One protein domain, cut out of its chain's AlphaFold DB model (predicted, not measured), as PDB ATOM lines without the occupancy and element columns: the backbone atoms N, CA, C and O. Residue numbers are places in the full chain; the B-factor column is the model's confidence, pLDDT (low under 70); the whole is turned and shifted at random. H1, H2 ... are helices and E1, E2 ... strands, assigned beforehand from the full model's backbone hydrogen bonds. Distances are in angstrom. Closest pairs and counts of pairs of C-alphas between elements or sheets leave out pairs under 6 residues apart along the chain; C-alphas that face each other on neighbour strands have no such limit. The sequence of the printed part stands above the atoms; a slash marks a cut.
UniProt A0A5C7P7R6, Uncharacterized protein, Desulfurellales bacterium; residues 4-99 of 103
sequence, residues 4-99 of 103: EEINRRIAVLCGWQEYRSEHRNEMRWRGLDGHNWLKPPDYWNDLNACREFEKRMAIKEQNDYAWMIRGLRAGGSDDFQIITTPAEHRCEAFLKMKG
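Overview. This is residues 4 to 99 of the 103 residues of an uncharacterized protein of Desulfurellales bacterium (UniProt A0A5C7P7R6). A two-stranded hairpin, E1 and E2, makes one end of a rod, and the rest is a helical body in which H1, H2 and H3 pack on H5. The small H4 packs on H3 away from the hairpin, and the hairpin's tip, residues 21 to 26, stands free. The printed part has 96 residues, in the order H1 E1 E2 H2 H3 H4 H5, mostly helix, with an antiparallel sheet E1 - E2. It is only just compact, close to loose, with a radius of gyration of the C-alphas of 14.8 A and spans of 51 by 23 by 23 A.

Along the chain. Find C-alpha 17 at (104.269, 151.357, 84.305), where E1, residues 17 to 20, begins; E2 is residues 27 to 30. H1, residues 4 to 13, covers 14.4 A. H2 is residues 47 to 54, H3 residues 59 to 72, 20.4 A long, and H4 residues 81 to 84. H5, residues 87 to 97, runs 15.3 A to C-alpha 97 at (101.809, 141.858, 65.622).

Arrangement. In the hairpin, look for N 19 and O 28 at 2.8 A. H5 is the hub. It touches H3 at a steep tilt of 63 degrees, opposite ways, with C-alphas of Met 68 and Ala 93 closest at 5.0 A. It touches H2 at a shallow tilt of 19 degrees, the closest C-alphas, Leu 47 and Ala 87, being 5.1 A apart. It touches H1 at a steep tilt of 53 degrees, with Ile 6 and Cys 91 closest, their C-alphas 7.2 A apart. H3 touches H4 with residues 66 to 70 alone, closest at the C-alphas of Ile 69 and Ile 82, 6.6 A. Every O i to N i+4 pair is within hydrogen-bond range in H1, H3 and H5, 2 of 4 in H2, and H4 is too short for one.

Size, cuts and confidence. The C-alphas of His 23 and Ser 77, the two farthest apart, are 51.6 A from each other. The printed part has no cut, and the link from E2 to H2, residues 31 to 46, is long. Look for pLDDT under 70 at residue 24 and residues 74 to 81.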
ATOM      1  N   GLU A   4     117.282 146.136  74.808       86.50
ATOM      2  CA  GLU A   4     116.786 146.950  75.929       86.50
ATOM      3  C   GLU A   4     115.483 147.682  75.579       86.50
ATOM      4  O   GLU A   4     114.551 147.726  76.381       86.50
ATOM      5  N   GLU A   5     115.393 148.211  74.357       89.06
ATOM      6  CA  GLU A   5     114.198 148.897  73.860       89.06
ATOM      7  C   GLU A   5     113.063 147.898  73.589       89.06
ATOM      8  O   GLU A   5     111.905 148.188  73.877       89.06
ATOM      9  N   ILE A   6     113.386 146.695  73.107       90.06
ATOM     10  CA  ILE A   6     112.407 145.615  72.917       90.06
ATOM     11  C   ILE A   6     111.800 145.210  74.263       90.06
ATOM     12  O   ILE A   6     110.578 145.229  74.416       90.06
ATOM     13  N   ASN A   7     112.640 144.939  75.264       90.31
ATOM     14  CA  ASN A   7     112.197 144.620  76.620       90.31
ATOM     15  C   ASN A   7     111.306 145.715  77.213       90.31
ATOM     16  O   ASN A   7     110.260 145.423  77.793       90.31
ATOM     17  N   ARG A   8     111.692 146.980  77.028       90.00
ATOM     18  CA  ARG A   8     110.921 148.143  77.472       90.00
ATOM     19  C   ARG A   8     109.542 148.210  76.809       90.00
ATOM     20  O   ARG A   8     108.543 148.323  77.517       90.00
ATOM     21  N   ARG A   9     109.462 148.111  75.476       91.38
ATOM     22  CA  ARG A   9     108.180 148.160  74.745       91.38
ATOM     23  C   ARG A   9     107.262 147.005  75.145       91.38
ATOM     24  O   ARG A   9     106.080 147.226  75.401       91.38
ATOM     25  N   ILE A  10     107.805 145.793  75.271       91.06
ATOM     26  CA  ILE A  10     107.038 144.622  75.715       91.06
ATOM     27  C   ILE A  10     106.529 144.815  77.143       91.06
ATOM     28  O   ILE A  10     105.356 144.553  77.399       91.06
ATOM     29  N   ALA A  11     107.357 145.328  78.057       90.62
ATOM     30  CA  ALA A  11     106.929 145.617  79.421       90.62
ATOM     31  C   ALA A  11     105.722 146.572  79.438       90.62
ATOM     32  O   ALA A  11     104.706 146.255  80.059       90.62
ATOM     33  N   VAL A  12     105.781 147.682  78.697       90.56
ATOM     34  CA  VAL A  12     104.660 148.633  78.587       90.56
ATOM     35  C   VAL A  12     103.404 147.960  78.022       90.56
ATOM     36  O   VAL A  12     102.328 148.087  78.605       90.56
ATOM     37  N   LEU A  13     103.529 147.181  76.941       89.50
ATOM     38  CA  LEU A  13     102.410 146.434  76.344       89.50
ATOM     39  C   LEU A  13     101.804 145.395  77.296       89.50
ATOM     40  O   LEU A  13     100.614 145.098  77.215       89.50
ATOM     41  N   CYS A  14     102.607 144.861  78.211       87.88
ATOM     42  CA  CYS A  14     102.154 143.933  79.241       87.88
ATOM     43  C   CYS A  14     101.478 144.629  80.430       87.88
ATOM     44  O   CYS A  14     100.998 143.926  81.322       87.88
ATOM     45  N   GLY A  15     101.435 145.965  80.449       87.81
ATOM     46  CA  GLY A  15     100.821 146.778  81.498       87.81
ATOM     47  C   GLY A  15     101.792 147.271  82.572       87.81
ATOM     48  O   GLY A  15     101.345 147.781  83.597       87.81
ATOM     49  N   TRP A  16     103.105 147.115  82.380       90.50
ATOM     50  CA  TRP A  16     104.084 147.696  83.296       90.50
ATOM     51  C   TRP A  16     104.103 149.213  83.160       90.50
ATOM     52  O   TRP A  16     104.038 149.755  82.056       90.50
ATOM     53  N   GLN A  17     104.235 149.900  84.291       89.06
ATOM     54  CA  GLN A  17     104.269 151.357  84.305       89.06
ATOM     55  C   GLN A  17     105.704 151.837  84.434       89.06
ATOM     56  O   GLN A  17     106.395 151.557  85.418       89.06
ATOM     57  N   GLU A  18     106.132 152.585  83.430       88.00
ATOM     58  CA  GLU A  18     107.418 153.248  83.425       88.00
ATOM     59  C   GLU A  18     107.364 154.528  84.261       88.00
ATOM     60  O   GLU A  18     106.465 155.356  84.116       88.00
ATOM     61  N   TYR A  19     108.357 154.706  85.125       85.25
ATOM     62  CA  TYR A  19     108.536 155.919  85.902       85.25
ATOM     63  C   TYR A  19     109.965 156.420  85.752       85.25
ATOM     64  O   TYR A  19     110.929 155.756  86.150       85.25
ATOM     65  N   ARG A  20     110.103 157.626  85.212       81.06
ATOM     66  CA  ARG A  20     111.385 158.315  85.135       81.06
ATOM     67  C   ARG A  20     111.479 159.297  86.292       81.06
ATOM     68  O   ARG A  20     110.683 160.225  86.379       81.06
ATOM     69  N   SER A  21     112.436 159.076  87.189       76.31
ATOM     70  CA  SER A  21     112.725 160.052  88.238       76.31
ATOM     71  C   SER A  21     113.403 161.274  87.617       76.31
ATOM     72  O   SER A  21     114.344 161.132  86.839       76.31
ATOM     73  N   GLU A  22     112.947 162.476  87.961       74.62
ATOM     74  CA  GLU A  22     113.571 163.724  87.494       74.62
ATOM     75  C   GLU A  22     114.933 163.976  88.165       74.62
ATOM     76  O   GLU A  22     115.787 164.664  87.614       74.62
ATOM     77  N   HIS A  23     115.160 163.401  89.351       73.94
ATOM     78  CA  HIS A  23     116.335 163.689  90.187       73.94
ATOM     79  C   HIS A  23     117.423 162.619  90.138       73.94
ATOM     80  O   HIS A  23     118.579 162.877  90.464       73.94
ATOM     81  N   ARG A  24     117.055 161.396  89.766       64.88
ATOM     82  CA  ARG A  24     117.990 160.296  89.541       64.88
ATOM     83  C   ARG A  24     117.744 159.895  88.110       64.88
ATOM     84  O   ARG A  24     116.610 159.556  87.803       64.88
ATOM     85  N   ASN A  25     118.747 159.961  87.245       71.44
ATOM     86  CA  ASN A  25     118.635 159.560  85.839       71.44
ATOM     87  C   ASN A  25     118.489 158.020  85.721       71.44
ATOM     88  O   ASN A  25     119.238 157.355  85.018       71.44
ATOM     89  N   GLU A  26     117.560 157.455  86.492       74.56
ATOM     90  CA  GLU A  26     117.253 156.052  86.709       74.56
ATOM     91  C   GLU A  26     115.806 155.828  86.277       74.56
ATOM     92  O   GLU A  26     114.877 156.498  86.744       74.56
ATOM     93  N   MET A  27     115.615 154.849  85.400       76.81
ATOM     94  CA  MET A  27     114.294 154.369  85.033       76.81
ATOM     95  C   MET A  27     113.841 153.325  86.050       76.81
ATOM     96  O   MET A  27     114.552 152.358  86.330       76.81
ATOM     97  N   ARG A  28     112.655 153.530  86.617       84.75
ATOM     98  CA  ARG A  28     112.007 152.595  87.535       84.75
ATOM     99  C   ARG A  28     110.732 152.071  86.911       84.75
ATOM    100  O   ARG A  28     110.114 152.724  86.077       84.75
ATOM    101  N   TRP A  29     110.330 150.899  87.369       86.62
ATOM    102  CA  TRP A  29     109.154 150.216  86.870       86.62
ATOM    103  C   TRP A  29     108.254 149.850  88.035       86.62
ATOM    104  O   TRP A  29     108.731 149.391  89.078       86.62
ATOM    105  N   ARG A  30     106.954 150.068  87.862       86.50
ATOM    106  CA  ARG A  30     105.957 149.484  88.752       86.50
ATOM    107  C   ARG A  30     105.420 148.207  88.140       86.50
ATOM    108  O   ARG A  30     105.179 148.144  86.932       86.50
ATOM    109  N   GLY A  31     105.244 147.215  89.007       82.81
ATOM    110  CA  GLY A  31     104.541 145.988  88.684       82.81
ATOM    111  C   GLY A  31     103.112 146.263  88.224       82.81
ATOM    112  O   GLY A  31     102.596 147.376  88.292       82.81
ATOM    113  N   LEU A  32     102.466 145.209  87.755       80.38
ATOM    114  CA  LEU A  32     101.125 145.248  87.164       80.38
ATOM    115  C   LEU A  32     100.037 145.635  88.168       80.38
ATOM    116  O   LEU A  32      98.970 146.100  87.788       80.38
ATOM    117  N   ASP A  33     100.326 145.422  89.448       80.56
ATOM    118  CA  ASP A  33      99.516 145.850  90.578       80.56
ATOM    119  C   ASP A  33      99.651 147.358  90.862       80.56
ATOM    120  O   ASP A  33      98.872 147.908  91.629       80.56
ATOM    121  N   GLY A  34     100.633 148.045  90.269       77.50
ATOM    122  CA  GLY A  34     100.888 149.473  90.469       77.50
ATOM    123  C   GLY A  34     101.437 149.832  91.854       77.50
ATOM    124  O   GLY A  34     101.682 151.011  92.130       77.50
ATOM    125  N   HIS A  35     101.659 148.845  92.725       77.00
ATOM    126  CA  HIS A  35     102.046 149.055  94.120       77.00
ATOM    127  C   HIS A  35     103.536 148.816  94.358       77.00
ATOM    128  O   HIS A  35     104.153 149.536  95.145       77.00
ATOM    129  N   ASN A  36     104.128 147.851  93.652       82.25
ATOM    130  CA  ASN A  36     105.498 147.418  93.901       82.25
ATOM    131  C   ASN A  36     106.474 147.939  92.843       82.25
ATOM    132  O   ASN A  36     106.228 147.838  91.642       82.25
ATOM    133  N   TRP A  37     107.618 148.459  93.298       83.00
ATOM    134  CA  TRP A  37     108.747 148.785  92.427       83.00
ATOM    135  C   TRP A  37     109.508 147.502  92.101       83.00
ATOM    136  O   TRP A  37     110.237 146.977  92.940       83.00
ATOM    137  N   LEU A  38     109.316 146.989  90.891       84.69
ATOM    138  CA  LEU A  38     109.873 145.717  90.434       84.69
ATOM    139  C   LEU A  38     110.618 145.935  89.126       84.69
ATOM    140  O   LEU A  38     110.271 146.823  88.359       84.69
ATOM    141  N   LYS A  39     111.629 145.113  88.845       84.06
ATOM    142  CA  LYS A  39     112.257 145.106  87.523       84.06
ATOM    143  C   LYS A  39     111.375 144.290  86.566       84.06
ATOM    144  O   LYS A  39     110.960 143.196  86.956       84.06
ATOM    145  N   PRO A  40     111.090 144.779  85.346       86.38
ATOM    146  CA  PRO A  40     110.391 143.979  84.359       86.38
ATOM    147  C   PRO A  40     111.225 142.734  84.012       86.38
ATOM    148  O   PRO A  40     112.461 142.789  84.079       86.38
ATOM    149  N   PRO A  41     110.569 141.621  83.650       87.56
ATOM    150  CA  PRO A  41     111.239 140.430  83.150       87.56
ATOM    151  C   PRO A  41     112.134 140.727  81.941       87.56
ATOM    152  O   PRO A  41     111.875 141.657  81.176       87.56
ATOM    153  N   ASP A  42     113.170 139.912  81.756       89.06
ATOM    154  CA  ASP A  42     114.023 139.972  80.566       89.06
ATOM    155  C   ASP A  42     113.401 139.147  79.434       89.06
ATOM    156  O   ASP A  42     113.761 137.996  79.207       89.06
ATOM    157  N   TYR A  43     112.422 139.730  78.745       89.75
ATOM    158  CA  TYR A  43     111.705 139.073  77.652       89.75
ATOM    159  C   TYR A  43     112.623 138.657  76.498       89.75
ATOM    160  O   TYR A  43     112.387 137.618  75.895       89.75
ATOM    161  N   TRP A  44     113.675 139.424  76.196       89.75
ATOM    162  CA  TRP A  44     114.590 139.128  75.091       89.75
ATOM    163  C   TRP A  44     115.395 137.842  75.312       89.75
ATOM    164  O   TRP A  44     115.611 137.089  74.365       89.75
ATOM    165  N   ASN A  45     115.816 137.572  76.554       87.88
ATOM    166  CA  ASN A  45     116.677 136.428  76.872       87.88
ATOM    167  C   ASN A  45     115.953 135.269  77.582       87.88
ATOM    168  O   ASN A  45     116.477 134.156  77.595       87.88
ATOM    169  N   ASP A  46     114.774 135.490  78.178       89.50
ATOM    170  CA  ASP A  46     114.062 134.482  78.971       89.50
ATOM    171  C   ASP A  46     112.728 134.060  78.333       89.50
ATOM    172  O   ASP A  46     111.748 134.803  78.280       89.50
ATOM    173  N   LEU A  47     112.650 132.793  77.923       87.94
ATOM    174  CA  LEU A  47     111.421 132.193  77.399       87.94
ATOM    175  C   LEU A  47     110.289 132.148  78.436       87.94
ATOM    176  O   LEU A  47     109.115 132.220  78.068       87.94
ATOM    177  N   ASN A  48     110.609 132.036  79.728       88.00
ATOM    178  CA  ASN A  48     109.591 132.070  80.777       88.00
ATOM    179  C   ASN A  48     108.977 133.463  80.897       88.00
ATOM    180  O   ASN A  48     107.768 133.575  81.095       88.00
ATOM    181  N   ALA A  49     109.782 134.513  80.708       88.25
ATOM    182  CA  ALA A  49     109.288 135.877  80.616       88.25
ATOM    183  C   ALA A  49     108.363 136.048  79.405       88.25
ATOM    184  O   ALA A  49     107.284 136.626  79.547       88.25
ATOM    185  N   CYS A  50     108.712 135.484  78.239       89.50
ATOM    186  CA  CYS A  50     107.824 135.517  77.071       89.50
ATOM    187  C   CYS A  50     106.451 134.898  77.359       89.50
ATOM    188  O   CYS A  50     105.410 135.431  76.970       89.50
ATOM    189  N   ARG A  51     106.437 133.803  78.121       86.69
ATOM    190  CA  ARG A  51     105.205 133.093  78.465       86.69
ATOM    191  C   ARG A  51     104.206 133.957  79.240       86.69
ATOM    192  O   ARG A  51     103.002 133.713  79.162       86.69
ATOM    193  N   GLU A  52     104.669 134.964  79.974       86.44
ATOM    194  CA  GLU A  52     103.793 135.869  80.722       86.44
ATOM    195  C   GLU A  52     102.954 136.770  79.812       86.44
ATOM    196  O   GLU A  52     101.781 137.004  80.113       86.44
ATOM    197  N   PHE A  53     103.509 137.227  78.685       85.75
ATOM    198  CA  PHE A  53     102.740 137.994  77.706       85.75
ATOM    199  C   PHE A  53     101.877 137.087  76.822       85.75
ATOM    200  O   PHE A  53     100.743 137.439  76.503       85.75
ATOM    201  N   GLU A  54     102.352 135.879  76.506       87.81
ATOM    202  CA  GLU A  54     101.594 134.882  75.738       87.81
ATOM    203  C   GLU A  54     100.298 134.469  76.445       87.81
ATOM    204  O   GLU A  54      99.246 134.391  75.815       87.81
ATOM    205  N   LYS A  55     100.340 134.284  77.771       86.38
ATOM    206  CA  LYS A  55      99.149 133.975  78.586       86.38
ATOM    207  C   LYS A  55      98.078 135.066  78.545       86.38
ATOM    208  O   LYS A  55      96.917 134.778  78.822       86.38
ATOM    209  N   ARG A  56      98.463 136.315  78.275       83.00
ATOM    210  CA  ARG A  56      97.563 137.479  78.290       83.00
ATOM    211  C   ARG A  56      97.003 137.819  76.919       83.00
ATOM    212  O   ARG A  56      96.077 138.621  76.843       83.00
ATOM    213  N   MET A  57      97.550 137.230  75.859       86.31
ATOM    214  CA  MET A  57      97.035 137.420  74.510       86.31
ATOM    215  C   MET A  57      95.649 136.801  74.370       86.31
ATOM    216  O   MET A  57      95.417 135.657  74.775       86.31
ATOM    217  N   ALA A  58      94.742 137.540  73.737       87.75
ATOM    218  CA  ALA A  58      93.460 136.988  73.332       87.75
ATOM    219  C   ALA A  58      93.670 135.894  72.272       87.75
ATOM    220  O   ALA A  58      94.614 135.950  71.488       87.75
ATOM    221  N   ILE A  59      92.751 134.928  72.181       84.19
ATOM    222  CA  ILE A  59      92.840 133.806  71.220       84.19
ATOM    223  C   ILE A  59      93.055 134.314  69.781       84.19
ATOM    224  O   ILE A  59      93.861 133.762  69.037       84.19
ATOM    225  N   LYS A  60      92.384 135.407  69.395       85.00
ATOM    226  CA  LYS A  60      92.570 136.021  68.073       85.00
ATOM    227  C   LYS A  60      94.017 136.484  67.847       85.00
ATOM    228  O   LYS A  60      94.569 136.234  66.784       85.00
ATOM    229  N   GLU A  61      94.629 137.093  68.857       87.75
ATOM    230  CA  GLU A  61      96.011 137.578  68.803       87.75
ATOM    231  C   GLU A  61      97.016 136.422  68.795       87.75
ATOM    232  O   GLU A  61      98.042 136.513  68.138       87.75
ATOM    233  N   GLN A  62      96.710 135.298  69.451       85.75
ATOM    234  CA  GLN A  62      97.573 134.112  69.421       85.75
ATOM    235  C   GLN A  62      97.744 133.552  68.000       85.75
ATOM    236  O   GLN A  62      98.837 133.109  67.647       85.75
ATOM    237  N   ASN A  63      96.697 133.608  67.168       86.44
ATOM    238  CA  ASN A  63      96.788 133.201  65.763       86.44
ATOM    239  C   ASN A  63      97.680 134.151  64.956       86.44
ATOM    240  O   ASN A  63      98.560 133.689  64.232       86.44
ATOM    241  N   ASP A  64      97.489 135.465  65.102       87.75
ATOM    242  CA  ASP A  64      98.312 136.466  64.412       87.75
ATOM    243  C   ASP A  64      99.783 136.355  64.844       87.75
ATOM    244  O   ASP A  64     100.692 136.363  64.017       87.75
ATOM    245  N   TYR A  65     100.018 136.143  66.139       88.00
ATOM    246  CA  TYR A  65     101.330 135.886  66.716       88.00
ATOM    247  C   TYR A  65     102.006 134.637  66.129       88.00
ATOM    248  O   TYR A  65     103.164 134.694  65.707       88.00
ATOM    249  N   ALA A  66     101.279 133.519  66.042       85.69
ATOM    250  CA  ALA A  66     101.767 132.288  65.425       85.69
ATOM    251  C   ALA A  66     102.146 132.498  63.949       85.69
ATOM    252  O   ALA A  66     103.181 131.999  63.499       85.69
ATOM    253  N   TRP A  67     101.352 133.274  63.204       85.38
ATOM    254  CA  TRP A  67     101.669 133.653  61.827       85.38
ATOM    255  C   TRP A  67     102.937 134.504  61.728       85.38
ATOM    256  O   TRP A  67     103.768 134.240  60.857       85.38
ATOM    257  N   MET A  68     103.133 135.469  62.633       87.75
ATOM    258  CA  MET A  68     104.359 136.275  62.671       87.75
ATOM    259  C   MET A  68     105.599 135.410  62.931       87.75
ATOM    260  O   MET A  68     106.601 135.561  62.234       87.75
ATOM    261  N   ILE A  69     105.526 134.459  63.870       86.88
ATOM    262  CA  ILE A  69     106.628 133.521  64.144       86.88
ATOM    263  C   ILE A  69     106.977 132.698  62.899       86.88
ATOM    264  O   ILE A  69     108.155 132.565  62.561       86.88
ATOM    265  N   ARG A  70     105.969 132.168  62.196       83.25
ATOM    266  CA  ARG A  70     106.181 131.409  60.952       83.25
ATOM    267  C   ARG A  70     106.862 132.252  59.880       83.25
ATOM    268  O   ARG A  70     107.736 131.753  59.185       83.25
ATOM    269  N   GLY A  71     106.484 133.525  59.754       80.12
ATOM    270  CA  GLY A  71     107.098 134.446  58.796       80.12
ATOM    271  C   GLY A  71     108.573 134.745  59.087       80.12
ATOM    272  O   GLY A  71     109.340 134.973  58.157       80.12
ATOM    273  N   LEU A  72     108.983 134.716  60.361       78.56
ATOM    274  CA  LEU A  72     110.373 134.957  60.771       78.56
ATOM    275  C   LEU A  72     111.295 133.758  60.513       78.56
ATOM    276  O   LEU A  72     112.493 133.942  60.300       78.56
ATOM    277  N   ARG A  73     110.774 132.524  60.513       72.25
ATOM    278  CA  ARG A  73     111.573 131.330  60.207       72.25
ATOM    279  C   ARG A  73     111.401 130.939  58.744       72.25
ATOM    280  O   ARG A  73     110.410 130.333  58.348       72.25
ATOM    281  N   ALA A  74     112.415 131.231  57.934       60.12
ATOM    282  CA  ALA A  74     112.509 130.716  56.574       60.12
ATOM    283  C   ALA A  74     112.604 129.177  56.605       60.12
ATOM    284  O   ALA A  74     113.675 128.638  56.869       60.12
ATOM    285  N   GLY A  75     111.498 128.455  56.373       58.50
ATOM    286  CA  GLY A  75     111.579 126.994  56.217       58.50
ATOM    287  C   GLY A  75     110.369 126.126  56.564       58.50
ATOM    288  O   GLY A  75     110.569 124.977  56.939       58.50
ATOM    289  N   GLY A  76     109.132 126.601  56.396       56.09
ATOM    290  CA  GLY A  76     107.979 125.697  56.254       56.09
ATOM    291  C   GLY A  76     106.962 125.719  57.392       56.09
ATOM    292  O   GLY A  76     107.209 126.235  58.475       56.09
ATOM    293  N   SER A  77     105.786 125.161  57.092       58.59
ATOM    294  CA  SER A  77     104.556 125.148  57.895       58.59
ATOM    295  C   SER A  77     104.602 124.187  59.088       58.59
ATOM    296  O   SER A  77     103.631 123.475  59.334       58.59
ATOM    297  N   ASP A  78     105.737 124.093  59.774       66.50
ATOM    298  CA  ASP A  78     105.861 123.187  60.907       66.50
ATOM    299  C   ASP A  78     105.332 123.868  62.178       66.50
ATOM    300  O   ASP A  78     105.908 124.835  62.684       66.50
ATOM    301  N   ASP A  79     104.211 123.363  62.690       65.44
ATOM    302  CA  ASP A  79     103.551 123.856  63.901       65.44
ATOM    303  C   ASP A  79     104.481 123.798  65.132       65.44
ATOM    304  O   ASP A  79     104.332 124.596  66.062       65.44
ATOM    305  N   PHE A  80     105.509 122.936  65.117       68.56
ATOM    306  CA  PHE A  80     106.524 122.853  66.174       68.56
ATOM    307  C   PHE A  80     107.483 124.052  66.211       68.56
ATOM    308  O   PHE A  80     108.229 124.224  67.188       68.56
ATOM    309  N   GLN A  81     107.470 124.924  65.198       68.81
ATOM    310  CA  GLN A  81     108.324 126.108  65.176       68.81
ATOM    311  C   GLN A  81     108.043 127.032  66.351       68.81
ATOM    312  O   GLN A  81     108.998 127.529  66.936       68.81
ATOM    313  N   ILE A  82     106.786 127.200  66.773       70.31
ATOM    314  CA  ILE A  82     106.431 128.068  67.908       70.31
ATOM    315  C   ILE A  82     107.132 127.590  69.185       70.31
ATOM    316  O   ILE A  82     107.732 128.385  69.905       70.31
ATOM    317  N   ILE A  83     107.143 126.277  69.425       73.88
ATOM    318  CA  ILE A  83     107.730 125.672  70.628       73.88
ATOM    319  C   ILE A  83     109.252 125.862  70.646       73.88
ATOM    320  O   ILE A  83     109.815 126.176  71.691       73.88
ATOM    321  N   THR A  84     109.905 125.736  69.491       79.81
ATOM    322  CA  THR A  84     111.368 125.841  69.356       79.81
ATOM    323  C   THR A  84     111.865 127.255  69.033       79.81
ATOM    324  O   THR A  84     113.062 127.451  68.821       79.81
ATOM    325  N   THR A  85     110.970 128.248  68.968       83.88
ATOM    326  CA  THR A  85     111.336 129.633  68.645       83.88
ATOM    327  C   THR A  85     112.043 130.286  69.836       83.88
ATOM    328  O   THR A  85     111.490 130.251  70.943       83.88
ATOM    329  N   PRO A  86     113.231 130.889  69.625       89.12
ATOM    330  CA  PRO A  86     113.970 131.578  70.679       89.12
ATOM    331  C   PRO A  86     113.216 132.816  71.182       89.12
ATOM    332  O   PRO A  86     112.361 133.365  70.485       89.12
ATOM    333  N   ALA A  87     113.559 133.265  72.390       89.25
ATOM    334  CA  ALA A  87     112.924 134.411  73.042       89.25
ATOM    335  C   ALA A  87     112.985 135.691  72.185       89.25
ATOM    336  O   ALA A  87     111.999 136.418  72.092       89.25
ATOM    337  N   GLU A  88     114.084 135.890  71.459       90.06
ATOM    338  CA  GLU A  88     114.293 137.010  70.535       90.06
ATOM    339  C   GLU A  88     113.199 137.074  69.458       90.06
ATOM    340  O   GLU A  88     112.407 138.014  69.417       90.06
ATOM    341  N   HIS A  89     113.054 136.017  68.655       88.81
ATOM    342  CA  HIS A  89     112.025 135.944  67.613       88.81
ATOM    343  C   HIS A  89     110.600 135.989  68.180       88.81
ATOM    344  O   HIS A  89     109.695 136.513  67.531       88.81
ATOM    345  N   ARG A  90     110.377 135.466  69.393       90.00
ATOM    346  CA  ARG A  90     109.088 135.593  70.088       90.00
ATOM    347  C   ARG A  90     108.773 137.047  70.424       90.00
ATOM    348  O   ARG A  90     107.637 137.475  70.235       90.00
ATOM    349  N   CYS A  91     109.758 137.799  70.901       91.62
ATOM    350  CA  CYS A  91     109.632 139.225  71.181       91.62
ATOM    351  C   CYS A  91     109.388 140.032  69.903       91.62
ATOM    352  O   CYS A  91     108.483 140.867  69.863       91.62
ATOM    353  N   GLU A  92     110.139 139.746  68.840       91.06
ATOM    354  CA  GLU A  92     109.961 140.393  67.540       91.06
ATOM    355  C   GLU A  92     108.571 140.134  66.960       91.06
ATOM    356  O   GLU A  92     107.886 141.075  66.562       91.06
ATOM    357  N   ALA A  93     108.116 138.878  66.956       90.62
ATOM    358  CA  ALA A  93     106.791 138.511  66.470       90.62
ATOM    359  C   ALA A  93     105.678 139.236  67.239       90.62
ATOM    360  O   ALA A  93     104.725 139.729  66.633       90.62
ATOM    361  N   PHE A  94     105.814 139.351  68.563       91.12
ATOM    362  CA  PHE A  94     104.844 140.048  69.405       91.12
ATOM    363  C   PHE A  94     104.798 141.549  69.095       91.12
ATOM    364  O   PHE A  94     103.717 142.120  68.935       91.12
ATOM    365  N   LEU A  95     105.960 142.190  68.936       91.00
ATOM    366  CA  LEU A  95     106.032 143.603  68.570       91.00
ATOM    367  C   LEU A  95     105.540 143.859  67.138       91.00
ATOM    368  O   LEU A  95     104.825 144.839  66.924       91.00
ATOM    369  N   LYS A  96     105.853 142.979  66.176       90.00
ATOM    370  CA  LYS A  96     105.357 143.063  64.790       90.00
ATOM    371  C   LYS A  96     103.836 142.955  64.745       90.00
ATOM    372  O   LYS A  96     103.191 143.786  64.115       90.00
ATOM    373  N   MET A  97     103.261 142.011  65.490       89.81
ATOM    374  CA  MET A  97     101.809 141.858  65.622       89.81
ATOM    375  C   MET A  97     101.139 143.128  66.172       89.81
ATOM    376  O   MET A  97     100.054 143.498  65.732       89.81
ATOM    377  N   LYS A  98     101.781 143.823  67.118       88.12
ATOM    378  CA  LYS A  98     101.283 145.087  67.689       88.12
ATOM    379  C   LYS A  98     101.640 146.329  66.859       88.12
ATOM    380  O   LYS A  98     101.291 147.433  67.269       88.12
ATOM    381  N   GLY A  99     102.336 146.173  65.729       87.62
ATOM    382  CA  GLY A  99     102.804 147.285  64.895       87.62
ATOM    383  C   GLY A  99     103.848 148.182  65.572       87.62
ATOM    384  O   GLY A  99     103.993 149.336  65.191       87.62
TER     385      GLY A  99